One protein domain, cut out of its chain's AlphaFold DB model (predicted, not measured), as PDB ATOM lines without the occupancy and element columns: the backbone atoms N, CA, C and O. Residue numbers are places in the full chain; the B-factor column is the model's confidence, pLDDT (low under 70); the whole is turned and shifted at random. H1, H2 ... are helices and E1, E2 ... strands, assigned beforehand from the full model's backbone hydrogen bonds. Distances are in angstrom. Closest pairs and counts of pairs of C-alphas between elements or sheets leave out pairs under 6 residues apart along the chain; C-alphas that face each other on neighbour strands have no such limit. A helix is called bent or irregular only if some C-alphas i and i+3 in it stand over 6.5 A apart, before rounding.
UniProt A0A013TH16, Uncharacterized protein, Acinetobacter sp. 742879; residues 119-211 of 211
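AT A GLANCE: This is residues 119 to 211 of the 211 residues of an uncharacterized protein of Acinetobacter sp. 742879 (UniProt A0A013TH16). One very long helix, H3, makes the longest axis; the E1-E2 hairpin and the helix H1, which crosses it steeply, pack on one side of its first half, and residues 190 to 211 stick out as a bare arm. The short helix H2 follows the hairpin, and a loop, residues 161 to 167, stands free before H3 begins. The printed part has 93 residues, with three named helices and two named strands in the order H1, E1, E2, H2, H3; the sheet has the order E1 - E2 and is antiparallel, and the class is mostly helix. The whole is extended, with a radius of gyration of the C-alphas of 19.4 A and spans of 72 by 30 by 16 A.

HOW THE PARTS SIT: E1, residues 140 to 144, and E2, residues 150 to 154, are antiparallel neighbours and form a hairpin, with 150 degrees between their directions. N 141 and O 153 are 2.9 A apart and N 153 and O 141 are 2.8 A apart, both within hydrogen-bond range. Between E2 and H3, residues 168 to 209, 12 pairs of C-alphas are within 8 A, the closest being those of Tyr 152 and Ala 175, 5.4 A apart. E1 has 1 such pair with H3, Leu 140 and Ala 175, at 6.7 A. H1, residues 119 to 132, touches H3 with H3's residues 182 to 189 alone. Their closest C-alphas, those of Phe 126 and Leu 182, are 6.5 A apart. H1 and H3 run opposite ways at a steep tilt of 66 degrees. H1 and E2 are apart. H2, residues 156 to 159, is near E1 but apart from H1 and H3. In H3 every O i to N i+4 pair is within hydrogen-bond range, in H1 8 of 10 are, and H2 is too short for such a pair.

IN THESE COORDINATES: E1 is 12.6 A long and E2 13.1 A. H3 runs 62.5 A, from C-alpha 168 at (215.016, 186.801, 209.148) to C-alpha 209 at (154.198, 193.576, 221.828). H1 starts at C-alpha 119, at (190.190, 183.688, 220.049), and is 19.3 A long; it is neither bent nor irregular, but only just: C-alphas 121 and 124 are 6.5 A apart. H2 has four residues and is 4.9 A long.

THE WHOLE: The two C-alphas farthest apart, those of Glu 164 and Leu 211, the chain's last residue, are 72.4 A apart. Without the stretches that stand free, the body of 64 residues spans 34 by 30 by 17 A. The printed part has no cut and no long link. The mean pLDDT of the printed part is 87.3; residues 159 to 166 and residue 211 are under 70.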
ATOM      1  N   LEU A 119     189.032 183.891 220.912       94.19
ATOM      2  CA  LEU A 119     190.190 183.688 220.049       94.19
ATOM      3  C   LEU A 119     190.273 182.245 219.544       94.19
ATOM      4  O   LEU A 119     190.506 182.056 218.355       94.19
ATOM      5  N   SER A 120     190.016 181.242 220.386       93.06
ATOM      6  CA  SER A 120     190.056 179.838 219.951       93.06
ATOM      7  C   SER A 120     189.026 179.514 218.859       93.06
ATOM      8  O   SER A 120     189.256 178.627 218.042       93.06
ATOM      9  N   ILE A 121     187.903 180.241 218.818       92.62
ATOM     10  CA  ILE A 121     186.860 180.094 217.789       92.62
ATOM     11  C   ILE A 121     187.179 180.923 216.544       92.62
ATOM     12  O   ILE A 121     187.031 180.452 215.418       92.62
ATOM     13  N   GLU A 122     187.593 182.174 216.731       95.25
ATOM     14  CA  GLU A 122     187.786 183.123 215.634       95.25
ATOM     15  C   GLU A 122     189.119 182.922 214.904       95.25
ATOM     16  O   GLU A 122     189.198 183.225 213.715       95.25
ATOM     17  N   ARG A 123     190.158 182.386 215.561       96.81
ATOM     18  CA  ARG A 123     191.471 182.158 214.935       96.81
ATOM     19  C   ARG A 123     191.375 181.225 213.722       96.81
ATOM     20  O   ARG A 123     191.802 181.661 212.656       96.81
ATOM     21  N   PRO A 124     190.759 180.028 213.790       96.19
ATOM     22  CA  PRO A 124     190.615 179.177 212.605       96.19
ATOM     23  C   PRO A 124     189.808 179.832 211.471       96.19
ATOM     24  O   PRO A 124     190.075 179.601 210.290       96.19
ATOM     25  N   LEU A 125     188.817 180.670 211.808       96.50
ATOM     26  CA  LEU A 125     188.032 181.417 210.817       96.50
ATOM     27  C   LEU A 125     188.877 182.494 210.130       96.50
ATOM     28  O   LEU A 125     188.810 182.645 208.908       96.50
ATOM     29  N   PHE A 126     189.689 183.207 210.911       97.69
ATOM     30  CA  PHE A 126     190.675 184.155 210.413       97.69
ATOM     31  C   PHE A 126     191.709 183.464 209.521       97.69
ATOM     32  O   PHE A 126     191.905 183.916 208.399       97.69
ATOM     33  N   GLU A 127     192.328 182.366 209.968       97.56
ATOM     34  CA  GLU A 127     193.354 181.622 209.218       97.56
ATOM     35  C   GLU A 127     192.839 181.224 207.833       97.56
ATOM     36  O   GLU A 127     193.461 181.523 206.810       97.56
ATOM     37  N   LYS A 128     191.641 180.627 207.793       97.38
ATOM     38  CA  LYS A 128     190.974 180.265 206.543       97.38
ATOM     39  C   LYS A 128     190.752 181.485 205.649       97.38
ATOM     40  O   LYS A 128     191.069 181.438 204.462       97.38
ATOM     41  N   ASN A 129     190.218 182.575 206.203       97.44
ATOM     42  CA  ASN A 129     189.957 183.787 205.433       97.44
ATOM     43  C   ASN A 129     191.244 184.429 204.899       97.44
ATOM     44  O   ASN A 129     191.275 184.878 203.756       97.44
ATOM     45  N   PHE A 130     192.297 184.455 205.711       96.75
ATOM     46  CA  PHE A 130     193.585 185.038 205.371       96.75
ATOM     47  C   PHE A 130     194.209 184.312 204.175       96.75
ATOM     48  O   PHE A 130     194.570 184.957 203.190       96.75
ATOM     49  N   VAL A 131     194.214 182.974 204.192       96.44
ATOM     50  CA  VAL A 131     194.697 182.145 203.072       96.44
ATOM     51  C   VAL A 131     193.830 182.315 201.819       96.44
ATOM     52  O   VAL A 131     194.353 182.498 200.720       96.44
ATOM     53  N   GLU A 132     192.498 182.341 201.953       96.81
ATOM     54  CA  GLU A 132     191.582 182.605 200.826       96.81
ATOM     55  C   GLU A 132     191.809 183.984 200.176       96.81
ATOM     56  O   GLU A 132     191.482 184.187 199.002       96.81
ATOM     57  N   LYS A 133     192.369 184.942 200.922       95.88
ATOM     58  CA  LYS A 133     192.753 186.278 200.443       95.88
ATOM     59  C   LYS A 133     194.217 186.374 200.011       95.88
ATOM     60  O   LYS A 133     194.731 187.483 199.892       95.88
ATOM     61  N   ALA A 134     194.836 185.236 199.699       93.12
ATOM     62  CA  ALA A 134     196.223 185.110 199.258       93.12
ATOM     63  C   ALA A 134     197.269 185.524 200.309       93.12
ATOM     64  O   ALA A 134     198.407 185.825 199.958       93.12
ATOM     65  N   GLY A 135     196.896 185.532 201.591       92.31
ATOM     66  CA  GLY A 135     197.856 185.567 202.686       92.31
ATOM     67  C   GLY A 135     198.580 184.227 202.830       92.31
ATOM     68  O   GLY A 135     198.035 183.178 202.483       92.31
ATOM     69  N   ASP A 136     199.804 184.263 203.353       90.81
ATOM     70  CA  ASP A 136     200.630 183.075 203.565       90.81
ATOM     71  C   ASP A 136     200.852 182.817 205.061       90.81
ATOM     72  O   ASP A 136     201.278 183.710 205.801       90.81
ATOM     73  N   LEU A 137     200.533 181.591 205.477       92.81
ATOM     74  CA  LEU A 137     200.729 181.048 206.825       92.81
ATOM     75  C   LEU A 137     201.619 179.797 206.811       92.81
ATOM     76  O   LEU A 137     201.835 179.204 207.859       92.81
ATOM     77  N   SER A 138     202.104 179.360 205.644       89.38
ATOM     78  CA  SER A 138     202.778 178.063 205.464       89.38
ATOM     79  C   SER A 138     204.054 177.903 206.289       89.38
ATOM     80  O   SER A 138     204.469 176.783 206.573       89.38
ATOM     81  N   PHE A 139     204.644 179.025 206.689       88.94
ATOM     82  CA  PHE A 139     205.860 179.106 207.483       88.94
ATOM     83  C   PHE A 139     205.639 179.699 208.879       88.94
ATOM     84  O   PHE A 139     206.594 180.035 209.580       88.94
ATOM     85  N   LEU A 140     204.378 179.877 209.274       93.25
ATOM     86  CA  LEU A 140     204.000 180.362 210.590       93.25
ATOM     87  C   LEU A 140     203.356 179.233 211.386       93.25
ATOM     88  O   LEU A 140     202.557 178.456 210.871       93.25
ATOM     89  N   LYS A 141     203.641 179.210 212.682       94.81
ATOM     90  CA  LYS A 141     202.959 178.362 213.656       94.81
ATOM     91  C   LYS A 141     202.325 179.232 214.729       94.81
ATOM     92  O   LYS A 141     202.862 180.272 215.103       94.81
ATOM     93  N   TRP A 142     201.172 178.813 215.228       96.25
ATOM     94  CA  TRP A 142     200.562 179.451 216.385       96.25
ATOM     95  C   TRP A 142     201.199 178.912 217.666       96.25
ATOM     96  O   TRP A 142     201.121 177.713 217.937       96.25
ATOM     97  N   GLU A 143     201.800 179.789 218.467       95.62
ATOM     98  CA  GLU A 143     202.270 179.443 219.807       95.62
ATOM     99  C   GLU A 143     201.211 179.846 220.837       95.62
ATOM    100  O   GLU A 143     201.036 181.023 221.165       95.62
ATOM    101  N   GLU A 144     200.465 178.841 221.308       93.88
ATOM    102  CA  GLU A 144     199.380 179.002 222.277       93.88
ATOM    103  C   GLU A 144     199.900 179.015 223.721       93.88
ATOM    104  O   GLU A 144     200.723 178.191 224.118       93.88
ATOM    105  N   CYS A 145     199.377 179.940 224.520       90.44
ATOM    106  CA  CYS A 145     199.551 180.004 225.965       90.44
ATOM    107  C   CYS A 145     198.454 179.195 226.679       90.44
ATOM    108  O   CYS A 145     197.383 178.936 226.134       90.44
ATOM    109  N   SER A 146     198.672 178.831 227.945       86.69
ATOM    110  CA  SER A 146     197.723 178.018 228.730       86.69
ATOM    111  C   SER A 146     196.353 178.671 228.969       86.69
ATOM    112  O   SER A 146     195.398 177.979 229.321       86.69
ATOM    113  N   ASP A 147     196.250 179.986 228.785       85.31
ATOM    114  CA  ASP A 147     195.024 180.781 228.887       85.31
ATOM    115  C   ASP A 147     194.303 180.938 227.534       85.31
ATOM    116  O   ASP A 147     193.406 181.772 227.403       85.31
ATOM    117  N   GLY A 148     194.702 180.180 226.509       87.31
ATOM    118  CA  GLY A 148     194.132 180.241 225.160       87.31
ATOM    119  C   GLY A 148     194.533 181.481 224.366       87.31
ATOM    120  O   GLY A 148     194.059 181.667 223.246       87.31
ATOM    121  N   ASN A 149     195.378 182.354 224.922       91.69
ATOM    122  CA  ASN A 149     195.996 183.436 224.173       91.69
ATOM    123  C   ASN A 149     197.199 182.924 223.365       91.69
ATOM    124  O   ASN A 149     197.557 181.751 223.434       91.69
ATOM    125  N   GLY A 150     197.836 183.788 222.584       94.38
ATOM    126  CA  GLY A 150     199.046 183.415 221.861       94.38
ATOM    127  C   GLY A 150     199.412 184.398 220.766       94.38
ATOM    128  O   GLY A 150     198.878 185.509 220.687       94.38
ATOM    129  N   SER A 151     200.336 183.973 219.915       96.81
ATOM    130  CA  SER A 151     200.768 184.733 218.741       96.81
ATOM    131  C   SER A 151     201.293 183.797 217.660       96.81
ATOM    132  O   SER A 151     201.691 182.666 217.949       96.81
ATOM    133  N   TYR A 152     201.304 184.265 216.412       96.81
ATOM    134  CA  TYR A 152     202.041 183.565 215.367       96.81
ATOM    135  C   TYR A 152     203.531 183.792 215.550       96.81
ATOM    136  O   TYR A 152     203.975 184.917 215.777       96.81
ATOM    137  N   GLN A 153     204.282 182.711 215.412       94.94
ATOM    138  CA  GLN A 153     205.733 182.686 215.408       94.94
ATOM    139  C   GLN A 153     206.210 182.041 214.115       94.94
ATOM    140  O   GLN A 153     205.497 181.244 213.500       94.94
ATOM    141  N   THR A 154     207.427 182.373 213.708       91.94
ATOM    142  CA  THR A 154     208.065 181.703 212.578       91.94
ATOM    143  C   THR A 154     208.288 180.229 212.910       91.94
ATOM    144  O   THR A 154     208.852 179.883 213.952       91.94
ATOM    145  N   ASP A 155     207.857 179.352 212.012       91.12
ATOM    146  CA  ASP A 155     208.193 177.938 212.045       91.12
ATOM    147  C   ASP A 155     209.514 177.720 211.299       91.12
ATOM    148  O   ASP A 155     209.548 177.428 210.103       91.12
ATOM    149  N   TRP A 156     210.627 177.909 212.012       85.56
ATOM    150  CA  TRP A 156     211.974 177.759 211.453       85.56
ATOM    151  C   TRP A 156     212.255 176.350 210.917       85.56
ATOM    152  O   TRP A 156     213.057 176.198 209.994       85.56
ATOM    153  N   ASP A 157     211.577 175.333 211.454       84.00
ATOM    154  CA  ASP A 157     211.717 173.954 210.992       84.00
ATOM    155  C   ASP A 157     211.014 173.758 209.637       84.00
ATOM    156  O   ASP A 157     211.536 173.066 208.761       84.00
ATOM    157  N   ALA A 158     209.866 174.416 209.428       77.94
ATOM    158  CA  ALA A 158     209.160 174.432 208.145       77.94
ATOM    159  C   ALA A 158     209.831 175.336 207.092       77.94
ATOM    160  O   ALA A 158     209.759 175.042 205.898       77.94
ATOM    161  N   PHE A 159     210.500 176.412 207.524       67.88
ATOM    162  CA  PHE A 159     211.147 177.395 206.643       67.88
ATOM    163  C   PHE A 159     212.389 176.836 205.918       67.88
ATOM    164  O   PHE A 159     212.699 177.240 204.798       67.88
ATOM    165  N   GLY A 160     213.078 175.860 206.521       61.19
ATOM    166  CA  GLY A 160     214.296 175.247 205.983       61.19
ATOM    167  C   GLY A 160     215.551 176.120 206.160       61.19
ATOM    168  O   GLY A 160     215.536 177.329 205.966       61.19
ATOM    169  N   HIS A 161     216.685 175.500 206.507       54.22
ATOM    170  CA  HIS A 161     217.947 176.166 206.890       54.22
ATOM    171  C   HIS A 161     218.710 176.915 205.768       54.22
ATOM    172  O   HIS A 161     219.920 177.102 205.883       54.22
ATOM    173  N   ASN A 162     218.064 177.308 204.669       54.03
ATOM    174  CA  ASN A 162     218.747 177.863 203.490       54.03
ATOM    175  C   ASN A 162     218.711 179.395 203.384       54.03
ATOM    176  O   ASN A 162     219.112 179.917 202.346       54.03
ATOM    177  N   ASN A 163     218.252 180.114 204.410       54.06
ATOM    178  CA  ASN A 163     218.144 181.567 204.324       54.06
ATOM    179  C   ASN A 163     219.453 182.280 204.678       54.06
ATOM    180  O   ASN A 163     220.102 181.982 205.684       54.06
ATOM    181  N   GLU A 164     219.835 183.234 203.832       56.62
ATOM    182  CA  GLU A 164     220.825 184.250 204.172       56.62
ATOM    183  C   GLU A 164     220.203 185.166 205.242       56.62
ATOM    184  O   GLU A 164     219.038 185.545 205.143       56.62
ATOM    185  N   SER A 165     220.964 185.514 206.281       58.44
ATOM    186  CA  SER A 165     220.493 186.199 207.502       58.44
ATOM    187  C   SER A 165     219.810 187.565 207.301       58.44
ATOM    188  O   SER A 165     219.400 188.188 208.276       58.44
ATOM    189  N   GLU A 166     219.748 188.079 206.071       58.41
ATOM    190  CA  GLU A 166     219.124 189.367 205.743       58.41
ATOM    191  C   GLU A 166     217.585 189.294 205.689       58.41
ATOM    192  O   GLU A 166     216.934 190.326 205.841       58.41
ATOM    193  N   ASP A 167     216.994 188.097 205.577       72.12
ATOM    194  CA  ASP A 167     215.536 187.922 205.469       72.12
ATOM    195  C   ASP A 167     214.836 187.581 206.803       72.12
ATOM    196  O   ASP A 167     213.609 187.674 206.901       72.12
ATOM    197  N   ASP A 168     215.583 187.240 207.860       81.19
ATOM    198  CA  ASP A 168     215.016 186.801 209.148       81.19
ATOM    199  C   ASP A 168     214.159 187.890 209.816       81.19
ATOM    200  O   ASP A 168     213.085 187.607 210.349       81.19
ATOM    201  N   GLU A 169     214.592 189.154 209.740       84.81
ATOM    202  CA  GLU A 169     213.851 190.291 210.300       84.81
ATOM    203  C   GLU A 169     212.523 190.514 209.562       84.81
ATOM    204  O   GLU A 169     211.493 190.752 210.194       84.81
ATOM    205  N   ALA A 170     212.511 190.368 208.234       85.88
ATOM    206  CA  ALA A 170     211.296 190.487 207.432       85.88
ATOM    207  C   ALA A 170     210.304 189.349 207.728       85.88
ATOM    208  O   ALA A 170     209.094 189.578 207.797       85.88
ATOM    209  N   ILE A 171     210.810 188.134 207.951       85.12
ATOM    210  CA  ILE A 171     210.000 186.959 208.290       85.12
ATOM    211  C   ILE A 171     209.375 187.112 209.681       85.12
ATOM    212  O   ILE A 171     208.174 186.890 209.850       85.12
ATOM    213  N   MET A 172     210.159 187.543 210.670       89.50
ATOM    214  CA  MET A 172     209.649 187.830 212.013       89.50
ATOM    215  C   MET A 172     208.614 188.961 211.990       89.50
ATOM    216  O   MET A 172     207.541 188.829 212.580       89.50
ATOM    217  N   ALA A 173     208.879 190.035 211.239       91.94
ATOM    218  CA  ALA A 173     207.932 191.131 211.061       91.94
ATOM    219  C   ALA A 173     206.619 190.669 210.404       91.94
ATOM    220  O   ALA A 173     205.546 191.177 210.738       91.94
ATOM    221  N   HIS A 174     206.666 189.679 209.505       92.69
ATOM    222  CA  HIS A 174     205.455 189.073 208.945       92.69
ATOM    223  C   HIS A 174     204.647 188.320 210.007       92.69
ATOM    224  O   HIS A 174     203.433 188.502 210.078       92.69
ATOM    225  N   ALA A 175     205.288 187.540 210.884       94.44
ATOM    226  CA  ALA A 175     204.602 186.850 211.984       94.44
ATOM    227  C   ALA A 175     203.894 187.837 212.939       94.44
ATOM    228  O   ALA A 175     202.721 187.653 213.300       94.44
ATOM    229  N   GLU A 176     204.569 188.937 213.285       95.62
ATOM    230  CA  GLU A 176     203.989 190.032 214.071       95.62
ATOM    231  C   GLU A 176     202.815 190.696 213.340       95.62
ATOM    232  O   GLU A 176     201.752 190.928 213.927       95.62
ATOM    233  N   HIS A 177     202.970 190.954 212.039       96.62
ATOM    234  CA  HIS A 177     201.923 191.542 211.213       96.62
ATOM    235  C   HIS A 177     200.671 190.658 211.155       96.62
ATOM    236  O   HIS A 177     199.562 191.146 211.391       96.62
ATOM    237  N   VAL A 178     200.824 189.355 210.906       97.12
ATOM    238  CA  VAL A 178     199.706 188.399 210.884       97.12
ATOM    239  C   VAL A 178     199.020 188.334 212.251       97.12
ATOM    240  O   VAL A 178     197.789 188.353 212.321       97.12
ATOM    241  N   THR A 179     199.787 188.354 213.345       97.25
ATOM    242  CA  THR A 179     199.232 188.433 214.706       97.25
ATOM    243  C   THR A 179     198.405 189.708 214.900       97.25
ATOM    244  O   THR A 179     197.278 189.649 215.395       97.25
ATOM    245  N   SER A 180     198.898 190.861 214.446       97.44
ATOM    246  CA  SER A 180     198.153 192.128 214.497       97.44
ATOM    247  C   SER A 180     196.864 192.091 213.661       97.44
ATOM    248  O   SER A 180     195.831 192.641 214.069       97.44
ATOM    249  N   CYS A 181     196.892 191.436 212.499       97.69
ATOM    250  CA  CYS A 181     195.716 191.228 211.655       97.69
ATOM    251  C   CYS A 181     194.654 190.379 212.368       97.69
ATOM    252  O   CYS A 181     193.479 190.755 212.373       97.69
ATOM    253  N   LEU A 182     195.059 189.296 213.040       97.75
ATOM    254  CA  LEU A 182     194.164 188.482 213.865       97.75
ATOM    255  C   LEU A 182     193.551 189.298 215.012       97.75
ATOM    256  O   LEU A 182     192.343 189.247 215.223       97.75
ATOM    257  N   MET A 183     194.336 190.110 215.723       95.94
ATOM    258  CA  MET A 183     193.790 190.947 216.802       95.94
ATOM    259  C   MET A 183     192.748 191.948 216.280       95.94
ATOM    260  O   MET A 183     191.700 192.141 216.896       95.94
ATOM    261  N   SER A 184     192.978 192.520 215.095       96.62
ATOM    262  CA  SER A 184     192.005 193.397 214.426       96.62
ATOM    263  C   SER A 184     190.730 192.650 214.012       96.62
ATOM    264  O   SER A 184     189.623 193.185 214.137       96.62
ATOM    265  N   TRP A 185     190.864 191.401 213.557       96.56
ATOM    266  CA  TRP A 185     189.735 190.515 213.271       96.56
ATOM    267  C   TRP A 185     188.887 190.265 214.522       96.56
ATOM    268  O   TRP A 185     187.663 190.402 214.470       96.56
ATOM    269  N   LEU A 186     189.521 189.967 215.659       94.19
ATOM    270  CA  LEU A 186     188.823 189.727 216.924       94.19
ATOM    271  C   LEU A 186     188.021 190.942 217.385       94.19
ATOM    272  O   LEU A 186     186.882 190.788 217.826       94.19
ATOM    273  N   GLU A 187     188.568 192.151 217.264       92.81
ATOM    274  CA  GLU A 187     187.821 193.370 217.588       92.81
ATOM    275  C   GLU A 187     186.597 193.543 216.677       92.81
ATOM    276  O   GLU A 187     185.496 193.834 217.158       92.81
ATOM    277  N   CYS A 188     186.734 193.256 215.378       93.06
ATOM    278  CA  CYS A 188     185.596 193.235 214.457       93.06
ATOM    279  C   CYS A 188     184.542 192.189 214.857       93.06
ATOM    280  O   CYS A 188     183.344 192.481 214.836       93.06
ATOM    281  N   ALA A 189     184.963 190.980 215.233       91.62
ATOM    282  CA  ALA A 189     184.065 189.909 215.663       91.62
ATOM    283  C   ALA A 189     183.298 190.284 216.943       91.62
ATOM    284  O   ALA A 189     182.077 190.117 217.017       91.62
ATOM    285  N   LYS A 190     183.977 190.890 217.929       88.56
ATOM    286  CA  LYS A 190     183.345 191.409 219.156       88.56
ATOM    287  C   LYS A 190     182.251 192.426 218.843       88.56
ATOM    288  O   LYS A 190     181.176 192.366 219.447       88.56
ATOM    289  N   LEU A 191     182.512 193.354 217.922       88.31
ATOM    290  CA  LEU A 191     181.546 194.379 217.516       88.31
ATOM    291  C   LEU A 191     180.325 193.761 216.829       88.31
ATOM    292  O   LEU A 191     179.205 193.989 217.284       88.31
ATOM    293  N   LYS A 192     180.532 192.892 215.833       87.25
ATOM    294  CA  LYS A 192     179.437 192.187 215.141       87.25
ATOM    295  C   LYS A 192     178.555 191.401 216.108       87.25
ATOM    296  O   LYS A 192     177.332 191.483 216.045       87.25
ATOM    297  N   ASN A 193     179.159 190.691 217.061       82.81
ATOM    298  CA  ASN A 193     178.403 189.947 218.066       82.81
ATOM    299  C   ASN A 193     177.569 190.866 218.973       82.81
ATOM    300  O   ASN A 193     176.512 190.464 219.451       82.81
ATOM    301  N   LYS A 194     178.018 192.094 219.267       82.31
ATOM    302  CA  LYS A 194     177.209 193.076 220.020       82.31
ATOM    303  C   LYS A 194     176.010 193.565 219.213       82.31
ATOM    304  O   LYS A 194     174.922 193.656 219.774       82.31
ATOM    305  N   GLU A 195     176.192 193.822 217.925       85.31
ATOM    306  CA  GLU A 195     175.106 194.236 217.030       85.31
ATOM    307  C   GLU A 195     174.049 193.135 216.870       85.31
ATOM    308  O   GLU A 195     172.855 193.403 216.991       85.31
ATOM    309  N   ILE A 196     174.475 191.881 216.681       83.00
ATOM    310  CA  ILE A 196     173.567 190.729 216.569       83.00
ATOM    311  C   ILE A 196     172.707 190.572 217.829       83.00
ATOM    312  O   ILE A 196     171.499 190.352 217.724       83.00
ATOM    313  N   ASP A 197     173.300 190.694 219.018       80.19
ATOM    314  CA  ASP A 197     172.558 190.567 220.276       80.19
ATOM    315  C   ASP A 197     171.538 191.698 220.457       80.19
ATOM    316  O   ASP A 197     170.411 191.445 220.887       80.19
ATOM    317  N   ALA A 198     171.897 192.930 220.077       84.06
ATOM    318  CA  ALA A 198     170.975 194.062 220.102       84.06
ATOM    319  C   ALA A 198     169.762 193.813 219.190       84.06
ATOM    320  O   ALA A 198     168.620 193.952 219.631       84.06
ATOM    321  N   LEU A 199     169.998 193.336 217.963       86.62
ATOM    322  CA  LEU A 199     168.933 192.997 217.014       86.62
ATOM    323  C   LEU A 199     168.034 191.861 217.525       86.62
ATOM    324  O   LEU A 199     166.813 191.920 217.382       86.62
ATOM    325  N   LYS A 200     168.611 190.827 218.152       83.06
ATOM    326  CA  LYS A 200     167.835 189.736 218.766       83.06
ATOM    327  C   LYS A 200     166.941 190.247 219.897       83.06
ATOM    328  O   LYS A 200     165.780 189.847 219.971       83.06
ATOM    329  N   ALA A 201     167.453 191.138 220.746       82.94
ATOM    330  CA  ALA A 201     166.688 191.729 221.841       82.94
ATOM    331  C   ALA A 201     165.540 192.621 221.336       82.94
ATOM    332  O   ALA A 201     164.435 192.571 221.879       82.94
ATOM    333  N   GLU A 202     165.767 193.409 220.282       89.50
ATOM    334  CA  GLU A 202     164.714 194.193 219.625       89.50
ATOM    335  C   GLU A 202     163.628 193.295 219.026       89.50
ATOM    336  O   GLU A 202     162.437 193.532 219.239       89.50
ATOM    337  N   LEU A 203     164.028 192.221 218.340       87.25
ATOM    338  CA  LEU A 203     163.099 191.260 217.755       87.25
ATOM    339  C   LEU A 203     162.248 190.549 218.820       87.25
ATOM    340  O   LEU A 203     161.061 190.322 218.591       87.25
ATOM    341  N   ALA A 204     162.827 190.202 219.975       86.00
ATOM    342  CA  ALA A 204     162.097 189.591 221.086       86.00
ATOM    343  C   ALA A 204     161.009 190.530 221.639       86.00
ATOM    344  O   ALA A 204     159.843 190.145 221.701       86.00
ATOM    345  N   LYS A 205     161.357 191.796 221.914       87.75
ATOM    346  CA  LYS A 205     160.400 192.822 222.372       87.75
ATOM    347  C   LYS A 205     159.273 193.050 221.365       87.75
ATOM    348  O   LYS A 205     158.107 193.155 221.741       87.75
ATOM    349  N   ALA A 206     159.604 193.112 220.075       87.88
ATOM    350  CA  ALA A 206     158.606 193.289 219.024       87.88
ATOM    351  C   ALA A 206     157.596 192.129 218.999       87.88
ATOM    352  O   ALA A 206     156.394 192.360 218.862       87.88
ATOM    353  N   LYS A 207     158.060 190.888 219.194       84.38
ATOM    354  CA  LYS A 207     157.191 189.703 219.257       84.38
ATOM    355  C   LYS A 207     156.260 189.717 220.471       84.38
ATOM    356  O   LYS A 207     155.092 189.386 220.311       84.38
ATOM    357  N   GLU A 208     156.741 190.144 221.636       82.25
ATOM    358  CA  GLU A 208     155.924 190.277 222.856       82.25
ATOM    359  C   GLU A 208     154.863 191.378 222.745       82.25
ATOM    360  O   GLU A 208     153.779 191.242 223.291       82.25
ATOM    361  N   THR A 209     155.144 192.455 222.005       78.38
ATOM    362  CA  THR A 209     154.198 193.576 221.828       78.38
ATOM    363  C   THR A 209     153.079 193.259 220.824       78.38
ATOM    364  O   THR A 209     152.089 193.982 220.741       78.38
ATOM    365  N   THR A 210     153.238 192.196 220.030       71.50
ATOM    366  CA  THR A 210     152.266 191.773 219.003       71.50
ATOM    367  C   THR A 210     151.346 190.642 219.507       71.50
ATOM    368  O   THR A 210     150.568 190.093 218.727       71.50
ATOM    369  N   LEU A 211     151.444 190.276 220.791       53.25
ATOM    370  CA  LEU A 211     150.718 189.185 221.453       53.25
ATOM    371  C   LEU A 211     149.758 189.751 222.510       53.25
ATOM    372  O   LEU A 211     148.640 189.202 222.620       53.25
TER     373      LEU A 211